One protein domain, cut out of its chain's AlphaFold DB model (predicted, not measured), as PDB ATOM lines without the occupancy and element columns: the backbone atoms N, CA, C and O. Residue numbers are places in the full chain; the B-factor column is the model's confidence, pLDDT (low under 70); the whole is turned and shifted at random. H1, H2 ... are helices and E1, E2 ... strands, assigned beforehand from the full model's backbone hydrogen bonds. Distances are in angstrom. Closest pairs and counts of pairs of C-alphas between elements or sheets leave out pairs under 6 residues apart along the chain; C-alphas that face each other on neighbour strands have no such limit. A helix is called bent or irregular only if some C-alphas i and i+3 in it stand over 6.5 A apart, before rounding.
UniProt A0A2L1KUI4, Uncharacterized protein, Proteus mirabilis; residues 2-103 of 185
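This is residues 2 to 103 of the 185 residues of an uncharacterized protein of Proteus mirabilis (UniProt A0A2L1KUI4). A strongly twisted, curled sheet of four strands has one helix, H2, over one face, and its two longest strands, E1 and E2, make a bent hairpin whose tip, residues 49 to 54, sticks out. Helix H1 is on the far side of H2 from the sheet, and the short helix H3 follows edge strand E3 through a tight link. The printed part has 102 residues, with three named helices and four named strands in the order H1 H2 E1 E2 E3 H3 E4. The sheet, order E3 E2 E1 E4, is antiparallel throughout, and the class is mixed, helices and strands. The whole is compact by its radius of gyration of the C-alphas, 14.4 A, yet elongated in outline, spanning 49 by 27 by 20 A.

E1, residues 36 to 45, and E2, residues 58 to 67, are inner strands and a hairpin; N 40 and O 63 are 2.9 A apart, within hydrogen-bond range. E1 bends by 63 degrees at residue 39 and E2 by 72 degrees at residue 62. E3, residues 72 to 74, is an edge strand and makes a hairpin with E2, with N 74 and O 66 at 2.9 A. E1, E2 and E3 form a meander, each strand the antiparallel neighbour of the one before. The other edge strand, E4, residues 98 to 102, is antiparallel to E1 at 151 degrees, with N 41 and O 99 at 2.8 A. Residues 72 to 73 of E3 also pair, antiparallel, with residues 92 to 93. H2, residues 20 to 29, is on the sheet at a height of 8.5 A, over E2 and E1, giving two layers, a helix on one face of a sheet. On the local plane it stands at 32 degrees to E1, only just slantwise to the strands. Its closest C-alphas to E2 are those of Tyr 21 and Ser 64, 5.1 A apart. H1, residues 2 to 13, is close to H2 but not clearly touching, at a shallow tilt of 29 degrees, opposite ways; the closest C-alphas, of Ile 10 and Leu 23, are 6.9 A apart. H3, residues 78 to 81, is not on the sheet and is apart from H1 and H2. Every O i to N i+4 pair is within hydrogen-bond range in H1 and H2; H3 is too short for one, and its one O i to N i+3 pair is within range.

E1 is 25.2 A long and ends at C-alpha 45 (-7.966, 30.946, 47.668); E2 is 22.9 A. H1 is 16.7 A, from C-alpha 2 (-23.475, 40.191, 16.697), and H2 14.5 A. E4, 11.1 A, ends at C-alpha 102 (-18.835, 49.870, 46.518).

The two C-alphas farthest apart, of Glu 2 and Glu 53, are 50.3 A apart. The printed part has no cut; the links E1 to E2 and H3 to E4 are long. Mean pLDDT of the printed part is 76.8, and it is under 70 at residues 2 to 18, 45 to 59, 83 and 85.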
ATOM      1  N   GLU A   2     -24.158  38.916  16.376       45.72
ATOM      2  CA  GLU A   2     -23.475  40.191  16.697       45.72
ATOM      3  C   GLU A   2     -23.178  40.423  18.194       45.72
ATOM      4  O   GLU A   2     -22.088  40.872  18.532       45.72
ATOM      5  N   LYS A   3     -24.090  40.043  19.108       44.66
ATOM      6  CA  LYS A   3     -23.912  40.229  20.569       44.66
ATOM      7  C   LYS A   3     -22.713  39.479  21.170       44.66
ATOM      8  O   LYS A   3     -22.165  39.911  22.173       44.66
ATOM      9  N   TYR A   4     -22.315  38.345  20.594       41.00
ATOM     10  CA  TYR A   4     -21.172  37.570  21.101       41.00
ATOM     11  C   TYR A   4     -19.844  38.087  20.542       41.00
ATOM     12  O   TYR A   4     -18.816  37.995  21.210       41.00
ATOM     13  N   THR A   5     -19.870  38.672  19.341       49.38
ATOM     14  CA  THR A   5     -18.719  39.360  18.754       49.38
ATOM     15  C   THR A   5     -18.377  40.617  19.550       49.38
ATOM     16  O   THR A   5     -17.208  40.812  19.861       49.38
ATOM     17  N   SER A   6     -19.375  41.408  19.970       55.84
ATOM     18  CA  SER A   6     -19.134  42.606  20.789       55.84
ATOM     19  C   SER A   6     -18.518  42.271  22.149       55.84
ATOM     20  O   SER A   6     -17.553  42.911  22.546       55.84
ATOM     21  N   LEU A   7     -19.001  41.230  22.839       56.06
ATOM     22  CA  LEU A   7     -18.453  40.805  24.135       56.06
ATOM     23  C   LEU A   7     -16.986  40.379  24.048       56.06
ATOM     24  O   LEU A   7     -16.203  40.697  24.940       56.06
ATOM     25  N   ARG A   8     -16.612  39.683  22.968       55.03
ATOM     26  CA  ARG A   8     -15.222  39.291  22.727       55.03
ATOM     27  C   ARG A   8     -14.343  40.506  22.438       55.03
ATOM     28  O   ARG A   8     -13.283  40.616  23.033       55.03
ATOM     29  N   THR A   9     -14.808  41.442  21.611       54.09
ATOM     30  CA  THR A   9     -14.096  42.705  21.358       54.09
ATOM     31  C   THR A   9     -13.904  43.516  22.642       54.09
ATOM     32  O   THR A   9     -12.795  43.951  22.923       54.09
ATOM     33  N   ILE A  10     -14.944  43.641  23.477       57.69
ATOM     34  CA  ILE A  10     -14.856  44.345  24.765       57.69
ATOM     35  C   ILE A  10     -13.846  43.652  25.696       57.69
ATOM     36  O   ILE A  10     -13.075  44.327  26.367       57.69
ATOM     37  N   ALA A  11     -13.826  42.317  25.744       58.84
ATOM     38  CA  ALA A  11     -12.879  41.576  26.574       58.84
ATOM     39  C   ALA A  11     -11.428  41.663  26.063       58.84
ATOM     40  O   ALA A  11     -10.520  41.838  26.868       58.84
ATOM     41  N   ASP A  12     -11.215  41.578  24.747       55.72
ATOM     42  CA  ASP A  12      -9.885  41.626  24.124       55.72
ATOM     43  C   ASP A  12      -9.256  43.037  24.216       55.72
ATOM     44  O   ASP A  12      -8.038  43.169  24.366       55.72
ATOM     45  N   ASP A  13     -10.071  44.099  24.193       51.09
ATOM     46  CA  ASP A  13      -9.611  45.490  24.334       51.09
ATOM     47  C   ASP A  13      -9.252  45.873  25.785       51.09
ATOM     48  O   ASP A  13      -8.442  46.783  26.023       51.09
ATOM     49  N   ILE A  14      -9.833  45.168  26.761       56.75
ATOM     50  CA  ILE A  14      -9.700  45.419  28.198       56.75
ATOM     51  C   ILE A  14      -8.611  44.500  28.774       56.75
ATOM     52  O   ILE A  14      -8.821  43.317  29.027       56.75
ATOM     53  N   GLN A  15      -7.423  45.053  29.045       55.44
ATOM     54  CA  GLN A  15      -6.355  44.329  29.753       55.44
ATOM     55  C   GLN A  15      -6.864  43.831  31.123       55.44
ATOM     56  O   GLN A  15      -7.615  44.516  31.812       55.44
ATOM     57  N   MET A  16      -6.515  42.619  31.549       63.59
ATOM     58  CA  MET A  16      -7.305  41.961  32.600       63.59
ATOM     59  C   MET A  16      -6.745  42.040  34.019       63.59
ATOM     60  O   MET A  16      -5.538  41.984  34.232       63.59
ATOM     61  N   TYR A  17      -7.697  42.136  34.963       62.94
ATOM     62  CA  TYR A  17      -7.666  42.551  36.379       62.94
ATOM     63  C   TYR A  17      -7.862  44.053  36.657       62.94
ATOM     64  O   TYR A  17      -8.915  44.384  37.216       62.94
ATOM     65  N   PRO A  18      -6.968  44.977  36.252       66.50
ATOM     66  CA  PRO A  18      -7.078  46.382  36.645       66.50
ATOM     67  C   PRO A  18      -8.197  47.130  35.910       66.50
ATOM     68  O   PRO A  18      -8.572  48.222  36.313       66.50
ATOM     69  N   TYR A  19      -8.773  46.525  34.868       76.06
ATOM     70  CA  TYR A  19      -9.871  47.096  34.091       76.06
ATOM     71  C   TYR A  19     -11.178  46.291  34.199       76.06
ATOM     72  O   TYR A  19     -12.103  46.494  33.414       76.06
ATOM     73  N   SER A  20     -11.294  45.393  35.187       86.19
ATOM     74  CA  SER A  20     -12.519  44.601  35.418       86.19
ATOM     75  C   SER A  20     -13.776  45.471  35.575       86.19
ATOM     76  O   SER A  20     -14.856  45.104  35.106       86.19
ATOM     77  N   TYR A  21     -13.626  46.663  36.158       89.44
ATOM     78  CA  TYR A  21     -14.707  47.636  36.278       89.44
ATOM     79  C   TYR A  21     -15.188  48.193  34.932       89.44
ATOM     80  O   TYR A  21     -16.392  48.382  34.760       89.44
ATOM     81  N   LEU A  22     -14.282  48.417  33.965       86.81
ATOM     82  CA  LEU A  22     -14.645  48.909  32.630       86.81
ATOM     83  C   LEU A  22     -15.623  47.951  31.954       86.81
ATOM     84  O   LEU A  22     -16.645  48.382  31.429       86.81
ATOM     85  N   LEU A  23     -15.331  46.650  32.015       87.19
ATOM     86  CA  LEU A  23     -16.197  45.635  31.429       87.19
ATOM     87  C   LEU A  23     -17.563  45.625  32.115       87.19
ATOM     88  O   LEU A  23     -18.582  45.645  31.432       87.19
ATOM     89  N   CYS A  24     -17.601  45.648  33.451       90.88
ATOM     90  CA  CYS A  24     -18.867  45.702  34.185       90.88
ATOM     91  C   CYS A  24     -19.691  46.936  33.785       90.88
ATOM     92  O   CYS A  24     -20.890  46.828  33.542       90.88
ATOM     93  N   ARG A  25     -19.053  48.106  33.664       88.00
ATOM     94  CA  ARG A  25     -19.713  49.343  33.225       88.00
ATOM     95  C   ARG A  25     -20.215  49.263  31.792       88.00
ATOM     96  O   ARG A  25     -21.345  49.673  31.550       88.00
ATOM     97  N   GLN A  26     -19.424  48.712  30.877       86.31
ATOM     98  CA  GLN A  26     -19.818  48.557  29.480       86.31
ATOM     99  C   GLN A  26     -20.999  47.588  29.339       86.31
ATOM    100  O   GLN A  26     -21.944  47.883  28.618       86.31
ATOM    101  N   LEU A  27     -21.003  46.478  30.083       88.50
ATOM    102  CA  LEU A  27     -22.120  45.526  30.093       88.50
ATOM    103  C   LEU A  27     -23.436  46.163  30.558       88.50
ATOM    104  O   LEU A  27     -24.486  45.855  30.001       88.50
ATOM    105  N   LEU A  28     -23.375  47.051  31.555       89.69
ATOM    106  CA  LEU A  28     -24.542  47.796  32.032       89.69
ATOM    107  C   LEU A  28     -24.960  48.907  31.058       89.69
ATOM    108  O   LEU A  28     -26.151  49.096  30.840       89.69
ATOM    109  N   LYS A  29     -24.000  49.639  30.475       86.94
ATOM    110  CA  LYS A  29     -24.267  50.735  29.525       86.94
ATOM    111  C   LYS A  29     -24.967  50.235  28.261       86.94
ATOM    112  O   LYS A  29     -25.871  50.896  27.773       86.94
ATOM    113  N   GLU A  30     -24.559  49.073  27.765       86.00
ATOM    114  CA  GLU A  30     -25.131  48.432  26.573       86.00
ATOM    115  C   GLU A  30     -26.367  47.566  26.889       86.00
ATOM    116  O   GLU A  30     -26.813  46.790  26.045       86.00
ATOM    117  N   GLU A  31     -26.894  47.648  28.119       87.38
ATOM    118  CA  GLU A  31     -28.102  46.940  28.565       87.38
ATOM    119  C   GLU A  31     -28.033  45.408  28.391       87.38
ATOM    120  O   GLU A  31     -29.051  44.723  28.268       87.38
ATOM    121  N   TYR A  32     -26.828  44.826  28.400       86.19
ATOM    122  CA  TYR A  32     -26.673  43.367  28.382       86.19
ATOM    123  C   TYR A  32     -27.129  42.731  29.698       86.19
ATOM    124  O   TYR A  32     -27.505  41.559  29.712       86.19
ATOM    125  N   ILE A  33     -27.035  43.482  30.797       87.75
ATOM    126  CA  ILE A  33     -27.300  43.048  32.170       87.75
ATOM    127  C   ILE A  33     -27.939  44.212  32.931       87.75
ATOM    128  O   ILE A  33     -27.553  45.363  32.735       87.75
ATOM    129  N   GLU A  34     -28.855  43.917  33.852       90.06
ATOM    130  CA  GLU A  34     -29.349  44.889  34.830       90.06
ATOM    131  C   GLU A  34     -28.668  44.712  36.194       90.06
ATOM    132  O   GLU A  34     -28.555  43.602  36.714       90.06
ATOM    133  N   GLY A  35     -28.264  45.818  36.821       92.31
ATOM    134  CA  GLY A  35     -27.654  45.798  38.148       92.31
ATOM    135  C   GLY A  35     -26.761  47.003  38.406       92.31
ATOM    136  O   GLY A  35     -26.884  48.045  37.764       92.31
ATOM    137  N   GLU A  36     -25.840  46.845  39.351       93.19
ATOM    138  CA  GLU A  36     -24.861  47.853  39.733       93.19
ATOM    139  C   GLU A  36     -23.444  47.302  39.626       93.19
ATOM    140  O   GLU A  36     -23.108  46.293  40.241       93.19
ATOM    141  N   ALA A  37     -22.589  47.984  38.863       93.31
ATOM    142  CA  ALA A  37     -21.172  47.665  38.824       93.31
ATOM    143  C   ALA A  37     -20.530  48.164  40.117       93.31
ATOM    144  O   ALA A  37     -20.603  49.353  40.441       93.31
ATOM    145  N   VAL A  38     -19.876  47.260  40.836       93.69
ATOM    146  CA  VAL A  38     -19.179  47.575  42.079       93.69
ATOM    147  C   VAL A  38     -17.694  47.266  41.957       93.69
ATOM    148  O   VAL A  38     -17.262  46.438  41.154       93.69
ATOM    149  N   ILE A  39     -16.895  47.951  42.767       92.19
ATOM    150  CA  ILE A  39     -15.489  47.643  43.006       92.19
ATOM    151  C   ILE A  39     -15.363  47.253  44.470       92.19
ATOM    152  O   ILE A  39     -15.819  47.984  45.344       92.19
ATOM    153  N   GLY A  40     -14.735  46.124  44.757       89.44
ATOM    154  CA  GLY A  40     -14.457  45.711  46.124       89.44
ATOM    155  C   GLY A  40     -13.253  44.794  46.201       89.44
ATOM    156  O   GLY A  40     -12.372  44.821  45.343       89.44
ATOM    157  N   ILE A  41     -13.210  43.987  47.252       86.88
ATOM    158  CA  ILE A  41     -12.130  43.047  47.520       86.88
ATOM    159  C   ILE A  41     -12.582  41.644  47.132       86.88
ATOM    160  O   ILE A  41     -13.541  41.119  47.704       86.88
ATOM    161  N   TYR A  42     -11.849  41.015  46.219       86.56
ATOM    162  CA  TYR A  42     -11.962  39.587  45.962       86.56
ATOM    163  C   TYR A  42     -10.872  38.824  46.717       86.56
ATOM    164  O   TYR A  42      -9.684  39.136  46.598       86.56
ATOM    165  N   LYS A  43     -11.274  37.809  47.487       85.38
ATOM    166  CA  LYS A  43     -10.360  36.848  48.111       85.38
ATOM    167  C   LYS A  43     -10.215  35.635  47.203       85.38
ATOM    168  O   LYS A  43     -11.169  34.890  46.992       85.38
ATOM    169  N   LYS A  44      -9.016  35.441  46.658       76.19
ATOM    170  CA  LYS A  44      -8.661  34.244  45.899       76.19
ATOM    171  C   LYS A  44      -7.970  33.252  46.826       76.19
ATOM    172  O   LYS A  44      -6.892  33.533  47.344       76.19
ATOM    173  N   GLU A  45      -8.575  32.087  46.985       69.88
ATOM    174  CA  GLU A  45      -7.966  30.946  47.668       69.88
ATOM    175  C   GLU A  45      -6.838  30.380  46.793       69.88
ATOM    176  O   GLU A  45      -7.064  30.047  45.626       69.88
ATOM    177  N   LEU A  46      -5.607  30.318  47.317       63.84
ATOM    178  CA  LEU A  46      -4.447  29.800  46.574       63.84
ATOM    179  C   LEU A  46      -4.243  28.290  46.757       63.84
ATOM    180  O   LEU A  46      -3.516  27.683  45.976       63.84
ATOM    181  N   VAL A  47      -4.888  27.682  47.756       59.22
ATOM    182  CA  VAL A  47      -4.791  26.250  48.064       59.22
ATOM    183  C   VAL A  47      -6.189  25.719  48.366       59.22
ATOM    184  O   VAL A  47      -6.846  26.206  49.280       59.22
ATOM    185  N   GLN A  48      -6.642  24.732  47.590       54.12
ATOM    186  CA  GLN A  48      -7.953  24.090  47.768       54.12
ATOM    187  C   GLN A  48      -7.888  22.836  48.660       54.12
ATOM    188  O   GLN A  48      -8.917  22.391  49.161       54.12
ATOM    189  N   THR A  49      -6.690  22.286  48.896       51.19
ATOM    190  CA  THR A  49      -6.455  21.073  49.698       51.19
ATOM    191  C   THR A  49      -5.383  21.323  50.766       51.19
ATOM    192  O   THR A  49      -4.222  21.546  50.423       51.19
ATOM    193  N   PRO A  50      -5.730  21.295  52.065       47.56
ATOM    194  CA  PRO A  50      -4.773  21.522  53.137       47.56
ATOM    195  C   PRO A  50      -3.982  20.234  53.388       47.56
ATOM    196  O   PRO A  50      -4.380  19.395  54.187       47.56
ATOM    197  N   GLU A  51      -2.855  20.051  52.705       55.12
ATOM    198  CA  GLU A  51      -1.904  18.983  53.066       55.12
ATOM    199  C   GLU A  51      -1.040  19.367  54.278       55.12
ATOM    200  O   GLU A  51      -0.326  18.542  54.837       55.12
ATOM    201  N   THR A  52      -1.124  20.617  54.730       50.62
ATOM    202  CA  THR A  52      -0.390  21.136  55.886       50.62
ATOM    203  C   THR A  52      -1.229  22.202  56.587       50.62
ATOM    204  O   THR A  52      -2.020  22.888  55.945       50.62
ATOM    205  N   GLU A  53      -1.048  22.369  57.901       48.47
ATOM    206  CA  GLU A  53      -1.653  23.422  58.743       48.47
ATOM    207  C   GLU A  53      -1.195  24.854  58.368       48.47
ATOM    208  O   GLU A  53      -1.107  25.751  59.207       48.47
ATOM    209  N   LEU A  54      -0.866  25.101  57.099       44.94
ATOM    210  CA  LEU A  54      -0.569  26.426  56.589       44.94
ATOM    211  C   LEU A  54      -1.887  27.187  56.469       44.94
ATOM    212  O   LEU A  54      -2.723  26.898  55.614       44.94
ATOM    213  N   ALA A  55      -2.070  28.155  57.368       44.72
ATOM    214  CA  ALA A  55      -3.173  29.102  57.347       44.72
ATOM    215  C   ALA A  55      -3.453  29.576  55.910       44.72
ATOM    216  O   ALA A  55      -2.538  30.037  55.225       44.72
ATOM    217  N   TYR A  56      -4.712  29.430  55.480       51.31
ATOM    218  CA  TYR A  56      -5.267  29.832  54.184       51.31
ATOM    219  C   TYR A  56      -4.448  30.933  53.501       51.31
ATOM    220  O   TYR A  56      -4.551  32.113  53.850       51.31
ATOM    221  N   THR A  57      -3.620  30.561  52.525       58.50
ATOM    222  CA  THR A  57      -2.875  31.542  51.736       58.50
ATOM    223  C   THR A  57      -3.870  32.163  50.760       58.50
ATOM    224  O   THR A  57      -4.186  31.593  49.722       58.50
ATOM    225  N   ASN A  58      -4.454  33.299  51.132       59.81
ATOM    226  CA  ASN A  58      -5.368  34.047  50.274       59.81
ATOM    227  C   ASN A  58      -4.594  35.151  49.556       59.81
ATOM    228  O   ASN A  58      -3.840  35.878  50.205       59.81
ATOM    229  N   SER A  59      -4.817  35.336  48.253       68.88
ATOM    230  CA  SER A  59      -4.476  36.604  47.606       68.88
ATOM    231  C   SER A  59      -5.686  37.535  47.601       68.88
ATOM    232  O   SER A  59      -6.831  37.118  47.413       68.88
ATOM    233  N   ILE A  60      -5.424  38.809  47.875       70.94
ATOM    234  CA  ILE A  60      -6.423  39.873  47.924       70.94
ATOM    235  C   ILE A  60      -6.209  40.744  46.694       70.94
ATOM    236  O   ILE A  60      -5.090  41.175  46.434       70.94
ATOM    237  N   LEU A  61      -7.278  40.987  45.943       75.38
ATOM    238  CA  LEU A  61      -7.264  41.865  44.777       75.38
ATOM    239  C   LEU A  61      -8.439  42.836  44.837       75.38
ATOM    240  O   LEU A  61      -9.566  42.437  45.145       75.38
ATOM    241  N   GLN A  62      -8.176  44.099  44.499       81.75
ATOM    242  CA  GLN A  62      -9.236  45.030  44.141       81.75
ATOM    243  C   GLN A  62      -9.840  44.575  42.810       81.75
ATOM    244  O   GLN A  62      -9.126  44.349  41.833       81.75
ATOM    245  N   TYR A  63     -11.151  44.367  42.796       87.88
ATOM    246  CA  TYR A  63     -11.814  43.632  41.731       87.88
ATOM    247  C   TYR A  63     -13.268  44.073  41.570       87.88
ATOM    248  O   TYR A  63     -13.874  44.571  42.520       87.88
ATOM    249  N   SER A  64     -13.831  43.874  40.378       91.81
ATOM    250  CA  SER A  64     -15.193  44.295  40.057       91.81
ATOM    251  C   SER A  64     -16.115  43.169  39.649       91.81
ATOM    252  O   SER A  64     -15.723  42.232  38.960       91.81
ATOM    253  N   TRP A  65     -17.372  43.320  40.045       93.94
ATOM    254  CA  TRP A  65     -18.490  42.470  39.656       93.94
ATOM    255  C   TRP A  65     -19.749  43.331  39.529       93.94
ATOM    256  O   TRP A  65     -19.743  44.520  39.865       93.94
ATOM    257  N   ILE A  66     -20.828  42.737  39.035       95.75
ATOM    258  CA  ILE A  66     -22.151  43.357  38.987       95.75
ATOM    259  C   ILE A  66     -22.990  42.758  40.113       95.75
ATOM    260  O   ILE A  66     -23.107  41.537  40.209       95.75
ATOM    261  N   GLU A  67     -23.567  43.599  40.965       95.00
ATOM    262  CA  GLU A  67     -24.618  43.201  41.905       95.00
ATOM    263  C   GLU A  67     -25.977  43.390  41.236       95.00
ATOM    264  O   GLU A  67     -26.306  44.482  40.774       95.00
ATOM    265  N   THR A  68     -26.764  42.322  41.142       91.81
ATOM    266  CA  THR A  68     -28.081  42.375  40.499       91.81
ATOM    267  C   THR A  68     -29.149  42.845  41.491       91.81
ATOM    268  O   THR A  68     -28.963  42.828  42.712       91.81
ATOM    269  N   LYS A  69     -30.336  43.188  40.976       86.38
ATOM    270  CA  LYS A  69     -31.512  43.512  41.807       86.38
ATOM    271  C   LYS A  69     -31.974  42.343  42.690       86.38
ATOM    272  O   LYS A  69     -32.637  42.574  43.693       86.38
ATOM    273  N   ALA A  70     -31.627  41.104  42.335       84.62
ATOM    274  CA  ALA A  70     -32.000  39.893  43.066       84.62
ATOM    275  C   ALA A  70     -31.006  39.523  44.186       84.62
ATOM    276  O   ALA A  70     -31.060  38.413  44.710       84.62
ATOM    277  N   HIS A  71     -30.077  40.423  44.539       82.38
ATOM    278  CA  HIS A  71     -28.978  40.161  45.480       82.38
ATOM    279  C   HIS A  71     -28.055  39.001  45.056       82.38
ATOM    280  O   HIS A  71     -27.329  38.430  45.876       82.38
ATOM    281  N   THR A  72     -28.055  38.665  43.764       93.31
ATOM    282  CA  THR A  72     -27.067  37.789  43.132       93.31
ATOM    283  C   THR A  72     -25.909  38.631  42.602       93.31
ATOM    284  O   THR A  72     -25.950  39.866  42.591       93.31
ATOM    285  N   ILE A  73     -24.842  37.963  42.183       95.00
ATOM    286  CA  ILE A  73     -23.727  38.599  41.491       95.00
ATOM    287  C   ILE A  73     -23.567  38.016  40.094       95.00
ATOM    288  O   ILE A  73     -23.809  36.828  39.870       95.00
ATOM    289  N   ILE A  74     -23.082  38.847  39.180       94.69
ATOM    290  CA  ILE A  74     -22.497  38.419  37.913       94.69
ATOM    291  C   ILE A  74     -21.041  38.853  37.932       94.69
ATOM    292  O   ILE A  74     -20.726  40.017  38.173       94.69
ATOM    293  N   ASP A  75     -20.151  37.901  37.685       92.25
ATOM    294  CA  ASP A  75     -18.719  38.142  37.600       92.25
ATOM    295  C   ASP A  75     -18.240  37.824  36.183       92.25
ATOM    296  O   ASP A  75     -17.936  36.663  35.887       92.25
ATOM    297  N   PRO A  76     -18.152  38.847  35.312       89.19
ATOM    298  CA  PRO A  76     -17.815  38.665  33.909       89.19
ATOM    299  C   PRO A  76     -16.474  37.975  33.674       89.19
ATOM    300  O   PRO A  76     -16.292  37.386  32.615       89.19
ATOM    301  N   LEU A  77     -15.537  38.034  34.629       87.00
ATOM    302  CA  LEU A  77     -14.173  37.528  34.443       87.00
ATOM    303  C   LEU A  77     -13.828  36.361  35.362       87.00
ATOM    304  O   LEU A  77     -12.655  36.018  35.505       87.00
ATOM    305  N   ILE A  78     -14.824  35.724  35.978       85.88
ATOM    306  CA  ILE A  78     -14.589  34.553  36.830       85.88
ATOM    307  C   ILE A  78     -13.851  33.429  36.103       85.88
ATOM    308  O   ILE A  78     -12.904  32.871  36.657       85.88
ATOM    309  N   ASP A  79     -14.205  33.160  34.847       82.12
ATOM    310  CA  ASP A  79     -13.565  32.107  34.059       82.12
ATOM    311  C   ASP A  79     -12.151  32.522  33.620       82.12
ATOM    312  O   ASP A  79     -11.231  31.701  33.646       82.12
ATOM    313  N   PHE A  80     -11.923  33.817  33.366       78.56
ATOM    314  CA  PHE A  80     -10.580  34.366  33.132       78.56
ATOM    315  C   PHE A  80      -9.658  34.178  34.331       78.56
ATOM    316  O   PHE A  80      -8.481  33.858  34.157       78.56
ATOM    317  N   ARG A  81     -10.177  34.285  35.561       74.06
ATOM    318  CA  ARG A  81      -9.380  33.978  36.761       74.06
ATOM    319  C   ARG A  81      -9.000  32.504  36.875       74.06
ATOM    320  O   ARG A  81      -7.999  32.202  37.530       74.06
ATOM    321  N   ALA A  82      -9.775  31.619  36.251       70.94
ATOM    322  CA  ALA A  82      -9.530  30.183  36.168       70.94
ATOM    323  C   ALA A  82      -8.672  29.780  34.949       70.94
ATOM    324  O   ALA A  82      -8.430  28.594  34.741       70.94
ATOM    325  N   GLY A  83      -8.186  30.746  34.157       69.94
ATOM    326  CA  GLY A  83      -7.348  30.500  32.978       69.94
ATOM    327  C   GLY A  83      -8.126  30.273  31.678       69.94
ATOM    328  O   GLY A  83      -7.515  29.981  30.653       69.94
ATOM    329  N   ASN A  84      -9.451  30.431  31.694       71.62
ATOM    330  CA  ASN A  84     -10.301  30.349  30.511       71.62
ATOM    331  C   ASN A  84     -10.631  31.759  29.994       71.62
ATOM    332  O   ASN A  84     -11.110  32.592  30.746       71.62
ATOM    333  N   GLN A  85     -10.429  32.044  28.709       69.69
ATOM    334  CA  GLN A  85     -10.606  33.391  28.144       69.69
ATOM    335  C   GLN A  85     -12.071  33.761  27.832       69.69
ATOM    336  O   GLN A  85     -12.353  34.455  26.856       69.69
ATOM    337  N   ALA A  86     -13.023  33.263  28.620       78.50
ATOM    338  CA  ALA A  86     -14.448  33.438  28.368       78.50
ATOM    339  C   ALA A  86     -15.081  34.450  29.330       78.50
ATOM    340  O   ALA A  86     -14.877  34.394  30.543       78.50
ATOM    341  N   VAL A  87     -15.901  35.350  28.782       82.44
ATOM    342  CA  VAL A  87     -16.767  36.223  29.582       82.44
ATOM    343  C   VAL A  87     -17.934  35.400  30.129       82.44
ATOM    344  O   VAL A  87     -18.623  34.722  29.367       82.44
ATOM    345  N   ASN A  88     -18.182  35.483  31.435       87.69
ATOM    346  CA  ASN A  88     -19.227  34.713  32.107       87.69
ATOM    347  C   ASN A  88     -20.342  35.617  32.641       87.69
ATOM    348  O   ASN A  88     -20.142  36.380  33.583       87.69
ATOM    349  N   LEU A  89     -21.536  35.504  32.064       90.62
ATOM    350  CA  LEU A  89     -22.684  36.327  32.456       90.62
ATOM    351  C   LEU A  89     -23.682  35.586  33.357       90.62
ATOM    352  O   LEU A  89     -24.796  36.060  33.563       90.62
ATOM    353  N   ASN A  90     -23.304  34.421  33.893       91.31
ATOM    354  CA  ASN A  90     -24.197  33.629  34.729       91.31
ATOM    355  C   ASN A  90     -24.326  34.246  36.124       91.31
ATOM    356  O   ASN A  90     -23.330  34.391  36.849       91.31
ATOM    357  N   GLU A  91     -25.570  34.517  36.510       93.25
ATOM    358  CA  GLU A  91     -25.932  34.899  37.870       93.25
ATOM    359  C   GLU A  91     -25.608  33.793  38.873       93.25
ATOM    360  O   GLU A  91     -25.784  32.600  38.610       93.25
ATOM    361  N   ARG A  92     -25.139  34.197  40.052       92.38
ATOM    362  CA  ARG A  92     -24.803  33.285  41.146       92.38
ATOM    363  C   ARG A  92     -24.977  33.949  42.503       92.38
ATOM    364  O   ARG A  92     -24.899  35.169  42.629       92.38
ATOM    365  N   SER A  93     -25.164  33.140  43.538       92.75
ATOM    366  CA  SER A  93     -25.184  33.635  44.915       92.75
ATOM    367  C   SER A  93     -23.845  34.279  45.280       92.75
ATOM    368  O   SER A  93     -22.778  33.741  44.967       92.75
ATOM    369  N   LYS A  94     -23.896  35.419  45.974       89.62
ATOM    370  CA  LYS A  94     -22.701  36.091  46.491       89.62
ATOM    371  C   LYS A  94     -22.045  35.221  47.560       89.62
ATOM    372  O   LYS A  94     -22.641  34.950  48.599       89.62
ATOM    373  N   THR A  95     -20.820  34.775  47.306       88.88
ATOM    374  CA  THR A  95     -20.046  34.005  48.286       88.88
ATOM    375  C   THR A  95     -19.279  34.931  49.224       88.88
ATOM    376  O   THR A  95     -19.124  36.127  48.959       88.88
ATOM    377  N   ALA A  96     -18.722  34.359  50.294       86.75
ATOM    378  CA  ALA A  96     -17.839  35.081  51.200       86.75
ATOM    379  C   ALA A  96     -16.576  35.624  50.513       86.75
ATOM    380  O   ALA A  96     -15.916  36.454  51.105       86.75
ATOM    381  N   ASN A  97     -16.238  35.230  49.282       87.69
ATOM    382  CA  ASN A  97     -15.030  35.717  48.607       87.69
ATOM    383  C   ASN A  97     -15.184  37.128  48.010       87.69
ATOM    384  O   ASN A  97     -14.174  37.737  47.661       87.69
ATOM    385  N   TYR A  98     -16.407  37.669  47.935       90.00
ATOM    386  CA  TYR A  98     -16.702  39.014  47.424       90.00
ATOM    387  C   TYR A  98     -17.044  39.967  48.573       90.00
ATOM    388  O   TYR A  98     -18.115  39.881  49.179       90.00
ATOM    389  N   HIS A  99     -16.151  40.910  48.864       89.00
ATOM    390  CA  HIS A  99     -16.248  41.769  50.041       89.00
ATOM    391  C   HIS A  99     -16.251  43.254  49.709       89.00
ATOM    392  O   HIS A  99     -15.570  43.689  48.786       89.00
ATOM    393  N   ALA A 100     -16.947  44.033  50.544       86.25
ATOM    394  CA  ALA A 100     -16.883  45.497  50.546       86.25
ATOM    395  C   ALA A 100     -17.060  46.122  49.148       86.25
ATOM    396  O   ALA A 100     -16.346  47.050  48.784       86.25
ATOM    397  N   GLY A 101     -17.983  45.569  48.353       89.12
ATOM    398  CA  GLY A 101     -18.332  46.121  47.049       89.12
ATOM    399  C   GLY A 101     -18.934  47.509  47.221       89.12
ATOM    400  O   GLY A 101     -19.920  47.669  47.938       89.12
ATOM    401  N   VAL A 102     -18.332  48.500  46.573       89.38
ATOM    402  CA  VAL A 102     -18.835  49.870  46.518       89.38
ATOM    403  C   VAL A 102     -19.096  50.264  45.076       89.38
ATOM    404  O   VAL A 102     -18.306  49.949  44.188       89.38
ATOM    405  N   ASN A 103     -20.202  50.960  44.833       90.00
ATOM    406  CA  ASN A 103     -20.494  51.546  43.531       90.00
ATOM    407  C   ASN A 103     -19.767  52.899  43.424       90.00
ATOM    408  O   ASN A 103     -20.188  53.845  44.095       90.00
TER     409      ASN A 103